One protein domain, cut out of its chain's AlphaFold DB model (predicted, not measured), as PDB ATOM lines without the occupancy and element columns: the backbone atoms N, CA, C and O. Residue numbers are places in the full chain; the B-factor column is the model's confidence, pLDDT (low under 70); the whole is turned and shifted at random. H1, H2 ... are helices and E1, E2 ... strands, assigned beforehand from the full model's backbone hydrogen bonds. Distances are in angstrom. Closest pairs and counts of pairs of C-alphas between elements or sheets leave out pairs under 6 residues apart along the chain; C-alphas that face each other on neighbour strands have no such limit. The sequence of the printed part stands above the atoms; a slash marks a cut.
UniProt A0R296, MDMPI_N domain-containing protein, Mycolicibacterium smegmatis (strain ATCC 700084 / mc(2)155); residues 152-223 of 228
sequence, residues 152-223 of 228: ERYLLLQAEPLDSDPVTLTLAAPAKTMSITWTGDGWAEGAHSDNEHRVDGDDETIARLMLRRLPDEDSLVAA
ATOM      1  N   GLU A 152      54.168   3.863 -24.831       96.06
ATOM      2  CA  GLU A 152      54.418   4.296 -23.459       96.06
ATOM      3  C   GLU A 152      55.762   5.006 -23.321       96.06
ATOM      4  O   GLU A 152      55.867   6.000 -22.605       96.06
ATOM      5  N   ARG A 153      56.792   4.560 -24.053       93.62
ATOM      6  CA  ARG A 153      58.095   5.233 -24.046       93.62
ATOM      7  C   ARG A 153      57.985   6.656 -24.576       93.62
ATOM      8  O   ARG A 153      58.669   7.531 -24.057       93.62
ATOM      9  N   TYR A 154      57.155   6.893 -25.592       93.69
ATOM     10  CA  TYR A 154      56.927   8.250 -26.077       93.69
ATOM     11  C   TYR A 154      56.305   9.107 -24.980       93.69
ATOM     12  O   TYR A 154      56.836  10.170 -24.675       93.69
ATOM     13  N   LEU A 155      55.248   8.605 -24.333       95.44
ATOM     14  CA  LEU A 155      54.588   9.305 -23.231       95.44
ATOM     15  C   LEU A 155      55.572   9.636 -22.104       95.44
ATOM     16  O   LEU A 155      55.646  10.783 -21.686       95.44
ATOM     17  N   LEU A 156      56.393   8.672 -21.681       95.44
ATOM     18  CA  LEU A 156      57.399   8.868 -20.633       95.44
ATOM     19  C   LEU A 156      58.456   9.919 -20.993       95.44
ATOM     20  O   LEU A 156      58.913  10.642 -20.114       95.44
ATOM     21  N   LEU A 157      58.850  10.028 -22.265       91.69
ATOM     22  CA  LEU A 157      59.809  11.048 -22.714       91.69
ATOM     23  C   LEU A 157      59.238  12.470 -22.676       91.69
ATOM     24  O   LEU A 157      60.007  13.433 -22.634       91.69
ATOM     25  N   GLN A 158      57.914  12.593 -22.727       92.75
ATOM     26  CA  GLN A 158      57.200  13.865 -22.653       92.75
ATOM     27  C   GLN A 158      56.598  14.113 -21.262       92.75
ATOM     28  O   GLN A 158      55.986  15.160 -21.059       92.75
ATOM     29  N   ALA A 159      56.718  13.159 -20.335       95.50
ATOM     30  CA  ALA A 159      55.980  13.189 -19.086       95.50
ATOM     31  C   ALA A 159      56.527  14.248 -18.120       95.50
ATOM     32  O   ALA A 159      57.725  14.289 -17.834       95.50
ATOM     33  N   GLU A 160      55.631  15.066 -17.582       95.94
ATOM     34  CA  GLU A 160      55.909  16.116 -16.606       95.94
ATOM     35  C   GLU A 160      55.445  15.677 -15.208       95.94
ATOM     36  O   GLU A 160      54.414  15.008 -15.086       95.94
ATOM     37  N   PRO A 161      56.179  16.013 -14.131       96.19
ATOM     38  CA  PRO A 161      55.760  15.695 -12.769       96.19
ATOM     39  C   PRO A 161      54.365  16.239 -12.434       96.19
ATOM     40  O   PRO A 161      54.017  17.352 -12.827       96.19
ATOM     41  N   LEU A 162      53.598  15.486 -11.643       95.25
ATOM     42  CA  LEU A 162      52.278  15.903 -11.170       95.25
ATOM     43  C   LEU A 162      52.300  16.251  -9.682       95.25
ATOM     44  O   LEU A 162      52.918  15.562  -8.875       95.25
ATOM     45  N   ASP A 163      51.546  17.285  -9.313       94.25
ATOM     46  CA  ASP A 163      51.183  17.558  -7.920       94.25
ATOM     47  C   ASP A 163      49.860  16.846  -7.599       94.25
ATOM     48  O   ASP A 163      48.790  17.455  -7.526       94.25
ATOM     49  N   SER A 164      49.912  15.514  -7.538       93.25
ATOM     50  CA  SER A 164      48.747  14.665  -7.284       93.25
ATOM     51  C   SER A 164      49.115  13.363  -6.577       93.25
ATOM     52  O   SER A 164      50.266  12.918  -6.610       93.25
ATOM     53  N   ASP A 165      48.096  12.703  -6.022       95.62
ATOM     54  CA  ASP A 165      48.177  11.292  -5.645       95.62
ATOM     55  C   ASP A 165      48.513  10.412  -6.870       95.62
ATOM     56  O   ASP A 165      48.308  10.841  -8.017       95.62
ATOM     57  N   PRO A 166      49.012   9.177  -6.658       97.19
ATOM     58  CA  PRO A 166      49.325   8.262  -7.747       97.19
ATOM     59  C   PRO A 166      48.147   8.042  -8.703       97.19
ATOM     60  O   PRO A 166      47.029   7.737  -8.278       97.19
ATOM     61  N   VAL A 167      48.400   8.144 -10.006       97.81
ATOM     62  CA  VAL A 167      47.373   8.035 -11.052       97.81
ATOM     63  C   VAL A 167      47.928   7.328 -12.283       97.81
ATOM     64  O   VAL A 167      49.036   7.615 -12.734       97.81
ATOM     65  N   THR A 168      47.152   6.395 -12.828       98.25
ATOM     66  CA  THR A 168      47.415   5.756 -14.119       98.25
ATOM     67  C   THR A 168      46.762   6.592 -15.215       98.25
ATOM     68  O   THR A 168      45.547   6.756 -15.206       98.25
ATOM     69  N   LEU A 169      47.538   7.094 -16.174       97.81
ATOM     70  CA  LEU A 169      47.026   7.645 -17.426       97.81
ATOM     71  C   LEU A 169      47.004   6.533 -18.478       97.81
ATOM     72  O   LEU A 169      48.061   6.021 -18.852       97.81
ATOM     73  N   THR A 170      45.818   6.198 -18.984       98.12
ATOM     74  CA  THR A 170      45.632   5.224 -20.065       98.12
ATOM     75  C   THR A 170      45.077   5.909 -21.307       98.12
ATOM     76  O   THR A 170      43.981   6.468 -21.280       98.12
ATOM     77  N   LEU A 171      45.808   5.819 -22.417       97.88
ATOM     78  CA  LEU A 171      45.354   6.250 -23.736       97.88
ATOM     79  C   LEU A 171      45.006   5.022 -24.574       97.88
ATOM     80  O   LEU A 171      45.845   4.140 -24.768       97.88
ATOM     81  N   ALA A 172      43.776   4.956 -25.072       98.06
ATOM     82  CA  ALA A 172      43.268   3.786 -25.767       98.06
ATOM     83  C   ALA A 172      42.743   4.117 -27.162       98.06
ATOM     84  O   ALA A 172      41.741   4.812 -27.323       98.06
ATOM     85  N   ALA A 173      43.413   3.546 -28.159       98.06
ATOM     86  CA  ALA A 173      43.020   3.554 -29.557       98.06
ATOM     87  C   ALA A 173      42.781   2.115 -30.058       98.06
ATOM     88  O   ALA A 173      43.308   1.168 -29.461       98.06
ATOM     89  N   PRO A 174      42.037   1.916 -31.164       98.19
ATOM     90  CA  PRO A 174      41.911   0.612 -31.812       98.19
ATOM     91  C   PRO A 174      43.250  -0.077 -32.094       98.19
ATOM     92  O   PRO A 174      43.361  -1.286 -31.887       98.19
ATOM     93  N   ALA A 175      44.263   0.672 -32.541       97.00
ATOM     94  CA  ALA A 175      45.572   0.110 -32.854       97.00
ATOM     95  C   ALA A 175      46.400  -0.237 -31.608       97.00
ATOM     96  O   ALA A 175      47.163  -1.205 -31.632       97.00
ATOM     97  N   LYS A 176      46.277   0.540 -30.522       97.44
ATOM     98  CA  LYS A 176      47.057   0.325 -29.298       97.44
ATOM     99  C   LYS A 176      46.407   0.959 -28.068       97.44
ATOM    100  O   LYS A 176      45.899   2.074 -28.113       97.44
ATOM    101  N   THR A 177      46.498   0.259 -26.940       98.06
ATOM    102  CA  THR A 177      46.285   0.835 -25.604       98.06
ATOM    103  C   THR A 177      47.634   0.989 -24.919       98.06
ATOM    104  O   THR A 177      48.431   0.055 -24.947       98.06
ATOM    105  N   MET A 178      47.882   2.162 -24.341       97.81
ATOM    106  CA  MET A 178      49.131   2.529 -23.677       97.81
ATOM    107  C   MET A 178      48.812   3.083 -22.296       97.81
ATOM    108  O   MET A 178      47.904   3.904 -22.170       97.81
ATOM    109  N   SER A 179      49.580   2.688 -21.284       98.12
ATOM    110  CA  SER A 179      49.396   3.190 -19.920       98.12
ATOM    111  C   SER A 179      50.723   3.607 -19.303       98.12
ATOM    112  O   SER A 179      51.714   2.885 -19.403       98.12
ATOM    113  N   ILE A 180      50.731   4.751 -18.626       98.19
ATOM    114  CA  ILE A 180      51.820   5.177 -17.742       98.19
ATOM    115  C   ILE A 180      51.240   5.567 -16.386       98.19
ATOM    116  O   ILE A 180      50.124   6.071 -16.306       98.19
ATOM    117  N   THR A 181      51.986   5.346 -15.310       98.25
ATOM    118  CA  THR A 181      51.538   5.641 -13.947       98.25
ATOM    119  C   THR A 181      52.461   6.640 -13.277       98.25
ATOM    120  O   THR A 181      53.666   6.410 -13.191       98.25
ATOM    121  N   TRP A 182      51.886   7.721 -12.762       98.00
ATOM    122  CA  TRP A 182      52.536   8.596 -11.797       98.00
ATOM    123  C   TRP A 182      52.501   7.920 -10.427       98.00
ATOM    124  O   TRP A 182      51.430   7.563  -9.941       98.00
ATOM    125  N   THR A 183      53.659   7.727  -9.799       95.88
ATOM    126  CA  THR A 183      53.785   7.025  -8.508       95.88
ATOM    127  C   THR A 183      53.806   7.958  -7.297       95.88
ATOM    128  O   THR A 183      53.912   7.478  -6.170       95.88
ATOM    129  N   GLY A 184      53.742   9.275  -7.510       94.06
ATOM    130  CA  GLY A 184      54.036  10.300  -6.501       94.06
ATOM    131  C   GLY A 184      55.482  10.807  -6.551       94.06
ATOM    132  O   GLY A 184      55.730  11.955  -6.201       94.06
ATOM    133  N   ASP A 185      56.411   9.986  -7.052       94.06
ATOM    134  CA  ASP A 185      57.836  10.336  -7.174       94.06
ATOM    135  C   ASP A 185      58.312  10.408  -8.635       94.06
ATOM    136  O   ASP A 185      59.325  11.040  -8.942       94.06
ATOM    137  N   GLY A 186      57.613   9.732  -9.550       96.50
ATOM    138  CA  GLY A 186      57.997   9.652 -10.954       96.50
ATOM    139  C   GLY A 186      56.967   8.930 -11.813       96.50
ATOM    140  O   GLY A 186      56.026   8.316 -11.309       96.50
ATOM    141  N   TRP A 187      57.168   8.985 -13.128       97.69
ATOM    142  CA  TRP A 187      56.375   8.221 -14.085       97.69
ATOM    143  C   TRP A 187      56.995   6.851 -14.364       97.69
ATOM    144  O   TRP A 187      58.209   6.726 -14.532       97.69
ATOM    145  N   ALA A 188      56.147   5.830 -14.449       96.88
ATOM    146  CA  ALA A 188      56.514   4.462 -14.787       96.88
ATOM    147  C   ALA A 188      55.627   3.911 -15.911       96.88
ATOM    148  O   ALA A 188      54.465   4.285 -16.041       96.88
ATOM    149  N   GLU A 189      56.173   3.005 -16.718       96.81
ATOM    150  CA  GLU A 189      55.426   2.290 -17.757       96.81
ATOM    151  C   GLU A 189      54.424   1.306 -17.142       96.81
ATOM    152  O   GLU A 189      54.781   0.564 -16.228       96.81
ATOM    153  N   GLY A 190      53.206   1.248 -17.681       93.94
ATOM    154  CA  GLY A 190      52.144   0.330 -17.273       93.94
ATOM    155  C   GLY A 190      51.142   0.932 -16.284       93.94
ATOM    156  O   GLY A 190      51.280   2.072 -15.839       93.94
ATOM    157  N   ALA A 191      50.114   0.145 -15.961       91.25
ATOM    158  CA  ALA A 191      49.060   0.492 -15.011       91.25
ATOM    159  C   ALA A 191      49.384  -0.056 -13.614       91.25
ATOM    160  O   ALA A 191      49.355  -1.269 -13.402       91.25
ATOM    161  N   HIS A 192      49.693   0.840 -12.672       89.06
ATOM    162  CA  HIS A 192      50.119   0.483 -11.307       89.06
ATOM    163  C   HIS A 192      49.317   1.173 -10.199       89.06
ATOM    164  O   HIS A 192      49.566   0.908  -9.026       89.06
ATOM    165  N   SER A 193      48.376   2.053 -10.546       89.25
ATOM    166  CA  SER A 193      47.463   2.701  -9.598       89.25
ATOM    167  C   SER A 193      46.025   2.250  -9.836       89.25
ATOM    168  O   SER A 193      45.597   2.138 -10.985       89.25
ATOM    169  N   ASP A 194      45.276   2.066  -8.744       90.94
ATOM    170  CA  ASP A 194      43.825   1.839  -8.765       90.94
ATOM    171  C   ASP A 194      43.048   3.092  -9.222       90.94
ATOM    172  O   ASP A 194      41.887   3.001  -9.621       90.94
ATOM    173  N   ASN A 195      43.680   4.269  -9.160       94.88
ATOM    174  CA  ASN A 195      43.151   5.508  -9.716       94.88
ATOM    175  C   ASN A 195      43.555   5.608 -11.192       94.88
ATOM    176  O   ASN A 195      44.692   5.972 -11.502       94.88
ATOM    177  N   GLU A 196      42.638   5.264 -12.095       96.69
ATOM    178  CA  GLU A 196      42.852   5.326 -13.541       96.69
ATOM    179  C   GLU A 196      42.103   6.506 -14.166       96.69
ATOM    180  O   GLU A 196      40.891   6.664 -14.013       96.69
ATOM    181  N   HIS A 197      42.840   7.288 -14.946       97.19
ATOM    182  CA  HIS A 197      42.311   8.255 -15.888       97.19
ATOM    183  C   HIS A 197      42.469   7.711 -17.303       97.19
ATOM    184  O   HIS A 197      43.579   7.615 -17.836       97.19
ATOM    185  N   ARG A 198      41.347   7.328 -17.909       97.38
ATOM    186  CA  ARG A 198      41.311   6.691 -19.224       97.38
ATOM    187  C   ARG A 198      40.730   7.630 -20.273       97.38
ATOM    188  O   ARG A 198      39.644   8.172 -20.082       97.38
ATOM    189  N   VAL A 199      41.423   7.745 -21.404       97.56
ATOM    190  CA  VAL A 199      40.951   8.459 -22.592       97.56
ATOM    191  C   VAL A 199      40.869   7.483 -23.765       97.56
ATOM    192  O   VAL A 199      41.883   6.940 -24.205       97.56
ATOM    193  N   ASP A 200      39.655   7.264 -24.268       97.31
ATOM    194  CA  ASP A 200      39.374   6.442 -25.446       97.31
ATOM    195  C   ASP A 200      39.145   7.334 -26.681       97.31
ATOM    196  O   ASP A 200      38.493   8.376 -26.597       97.31
ATOM    197  N   GLY A 201      39.642   6.913 -27.843       96.69
ATOM    198  CA  GLY A 201      39.467   7.633 -29.105       96.69
ATOM    199  C   GLY A 201      39.815   6.772 -30.316       96.69
ATOM    200  O   GLY A 201      40.220   5.620 -30.171       96.69
ATOM    201  N   ASP A 202      39.649   7.314 -31.522       97.62
ATOM    202  CA  ASP A 202      40.235   6.689 -32.712       97.62
ATOM    203  C   ASP A 202      41.759   6.911 -32.769       97.62
ATOM    204  O   ASP A 202      42.334   7.675 -31.987       97.62
ATOM    205  N   ASP A 203      42.424   6.219 -33.695       97.62
ATOM    206  CA  ASP A 203      43.884   6.258 -33.827       97.62
ATOM    207  C   ASP A 203      44.420   7.678 -34.082       97.62
ATOM    208  O   ASP A 203      45.465   8.052 -33.555       97.62
ATOM    209  N   GLU A 204      43.714   8.497 -34.866       96.38
ATOM    210  CA  GLU A 204      44.126   9.878 -35.147       96.38
ATOM    211  C   GLU A 204      43.993  10.763 -33.906       96.38
ATOM    212  O   GLU A 204      44.904  11.527 -33.581       96.38
ATOM    213  N   THR A 205      42.877  10.642 -33.192       95.88
ATOM    214  CA  THR A 205      42.591  11.417 -31.986       95.88
ATOM    215  C   THR A 205      43.616  11.113 -30.902       95.88
ATOM    216  O   THR A 205      44.210  12.037 -30.345       95.88
ATOM    217  N   ILE A 206      43.885   9.833 -30.631       97.12
ATOM    218  CA  ILE A 206      44.862   9.441 -29.610       97.12
ATOM    219  C   ILE A 206      46.283   9.825 -30.027       97.12
ATOM    220  O   ILE A 206      47.024  10.351 -29.199       97.12
ATOM    221  N   ALA A 207      46.657   9.665 -31.299       96.94
ATOM    222  CA  ALA A 207      47.962  10.115 -31.778       96.94
ATOM    223  C   ALA A 207      48.149  11.633 -31.603       96.94
ATOM    224  O   ALA A 207      49.172  12.077 -31.085       96.94
ATOM    225  N   ARG A 208      47.148  12.453 -31.945       95.19
ATOM    226  CA  ARG A 208      47.207  13.909 -31.713       95.19
ATOM    227  C   ARG A 208      47.234  14.281 -30.240       95.19
ATOM    228  O   ARG A 208      47.875  15.267 -29.885       95.19
ATOM    229  N   LEU A 209      46.554  13.515 -29.393       95.06
ATOM    230  CA  LEU A 209      46.574  13.720 -27.951       95.06
ATOM    231  C   LEU A 209      47.972  13.452 -27.376       95.06
ATOM    232  O   LEU A 209      48.466  14.270 -26.603       95.06
ATOM    233  N   MET A 210      48.646  12.381 -27.818       95.06
ATOM    234  CA  MET A 210      50.048  12.099 -27.463       95.06
ATOM    235  C   MET A 210      50.985  13.250 -27.856       95.06
ATOM    236  O   MET A 210      51.918  13.554 -27.122       95.06
ATOM    237  N   LEU A 211      50.727  13.894 -28.999       94.25
ATOM    238  CA  LEU A 211      51.526  15.002 -29.535       94.25
ATOM    239  C   LEU A 211      51.119  16.384 -28.997       94.25
ATOM    240  O   LEU A 211      51.757  17.373 -29.355       94.25
ATOM    241  N   ARG A 212      50.057  16.476 -28.179       92.62
ATOM    242  CA  ARG A 212      49.495  17.751 -27.687       92.62
ATOM    243  C   ARG A 212      49.076  18.675 -28.839       92.62
ATOM    244  O   ARG A 212      49.545  19.806 -28.983       92.62
ATOM    245  N   ARG A 213      48.263  18.122 -29.747       91.56
ATOM    246  CA  ARG A 213      47.772  18.764 -30.985       91.56
ATOM    247  C   ARG A 213      46.248  18.763 -31.108       91.56
ATOM    248  O   ARG A 213      45.722  18.861 -32.219       91.56
ATOM    249  N   LEU A 214      45.533  18.637 -29.990       87.88
ATOM    250  CA  LEU A 214      44.079  18.797 -29.942       87.88
ATOM    251  C   LEU A 214      43.723  20.170 -29.342       87.88
ATOM    252  O   LEU A 214      44.422  20.629 -28.448       87.88
ATOM    253  N   PRO A 215      42.670  20.852 -29.830       72.75
ATOM    254  CA  PRO A 215      42.278  22.169 -29.321       72.75
ATOM    255  C   PRO A 215      41.638  22.117 -27.923       72.75
ATOM    256  O   PRO A 215      41.839  23.038 -27.138       72.75
ATOM    257  N   ASP A 216      40.907  21.042 -27.613       75.56
ATOM    258  CA  ASP A 216      40.263  20.798 -26.317       75.56
ATOM    259  C   ASP A 216      40.917  19.581 -25.662       75.56
ATOM    260  O   ASP A 216      40.487  18.439 -25.830       75.56
ATOM    261  N   GLU A 217      42.030  19.819 -24.981       78.88
ATOM    262  CA  GLU A 217      42.831  18.744 -24.413       78.88
ATOM    263  C   GLU A 217      42.253  18.265 -23.084       78.88
ATOM    264  O   GLU A 217      41.799  19.050 -22.248       78.88
ATOM    265  N   ASP A 218      42.323  16.954 -22.874       91.06
ATOM    266  CA  ASP A 218      42.059  16.364 -21.573       91.06
ATOM    267  C   ASP A 218      42.973  16.993 -20.508       91.06
ATOM    268  O   ASP A 218      44.186  17.110 -20.701       91.06
ATOM    269  N   SER A 219      42.399  17.405 -19.377       89.62
ATOM    270  CA  SER A 219      43.125  18.176 -18.365       89.62
ATOM    271  C   SER A 219      44.278  17.407 -17.724       89.62
ATOM    272  O   SER A 219      45.281  18.026 -17.368       89.62
ATOM    273  N   LEU A 220      44.154  16.081 -17.562       90.62
ATOM    274  CA  LEU A 220      45.248  15.295 -17.000       90.62
ATOM    275  C   LEU A 220      46.348  15.119 -18.034       90.62
ATOM    276  O   LEU A 220      47.509  15.312 -17.696       90.62
ATOM    277  N   VAL A 221      46.001  14.830 -19.292       91.94
ATOM    278  CA  VAL A 221      47.001  14.810 -20.370       91.94
ATOM    279  C   VAL A 221      47.717  16.157 -20.453       91.94
ATOM    280  O   VAL A 221      48.933  16.189 -20.617       91.94
ATOM    281  N   ALA A 222      46.992  17.261 -20.257       91.31
ATOM    282  CA  ALA A 222      47.567  18.596 -20.284       91.31
ATOM    283  C   ALA A 222      48.531  18.931 -19.160       91.31
ATOM    284  O   ALA A 222      49.490  19.669 -19.385       91.31
ATOM    285  N   ALA A 223      48.311  18.362 -17.982       91.94
ATOM    286  CA  ALA A 223      49.250  18.462 -16.880       91.94
ATOM    287  C   ALA A 223      50.417  17.470 -17.018       91.94
ATOM    288  O   ALA A 223      51.537  17.790 -16.638       91.94
TER     289      ALA A 223
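What this domain is: This is residues 152 to 223 of the 228 residues of the protein "MDMPI_N domain-containing protein" of Mycolicibacterium smegmatis (strain ATCC 700084 / mc(2)155) (UniProt A0R296). A twisted sheet of four strands forms a slab, with the short helices H1 and H2 over one face as a second layer and a last small helix, H3, only grazing the sheet. The short link from E3 to E4, residues 190 to 195, crosses the opposite face. The printed part has 72 residues, with named elements in the order H1, E1, E2, E3, E4, H2, H3. The mixed sheet runs E3, E2, E1, E4, and the class is mixed, helices and strands. The whole is compact and rounded, with a radius of gyration of the C-alphas of 11.3 A and spans of 31 by 22 by 20 A.

How they stand to each other: H1, residues 152 to 158, is on the sheet of E1, residues 167 to 172, E2, residues 177 to 182, E3, residues 187 to 189, and E4, residues 196 to 200. Its height over the sheet is 8.0 A. It only just stands up from the sheet, rising 41 degrees, and lies only just over E3, where 3 of its C-alphas fall. Its closest C-alphas to E2 are those of Glu 152 and Met 178, 5.6 A apart. E1, E2 and E3 form a meander, each strand the antiparallel neighbour of the one before. E1 and E2 are a hairpin at 165 degrees, with N 169 and O 180 within hydrogen-bond range at 2.8 A. E2 and E3 are a hairpin at 147 degrees, with N 188 and O 181 at 2.8 A. E4 is an edge strand parallel to E1 at 16 degrees, with N 197 and O 168 at 2.8 A. H2, residues 203 to 210, is on the sheet, and its closest C-alphas to E1 are those of Ile 206 and Leu 171, 6.7 A apart. H1 and H2 are close but not clearly touching, with the C-alphas of Leu 155 and Met 210 closest at 6.8 A. H3, residues 219 to 223, only grazes the sheet with residues 220 to 221, and H1 and H3 are apart. In H1, H2 and H3 every O i to N i+4 pair is within hydrogen-bond range.

Where its parts are: H1 begins at C-alpha 152, (54.418, 4.296, -23.459). E1 is 15.9 A long, E2 17.0 A and E4 12.5 A, while E3 has three residues. H2 is 10.6 A long and H3 has five residues, ending at C-alpha 223, (49.250, 18.462, -16.880).

The domain as a whole: The two C-alphas farthest apart are those of Asp 185 and Asp 202, at 31.2 A. The printed part has no cut and no long link. Its mean pLDDT is 94.4, and no printed residue is under 70.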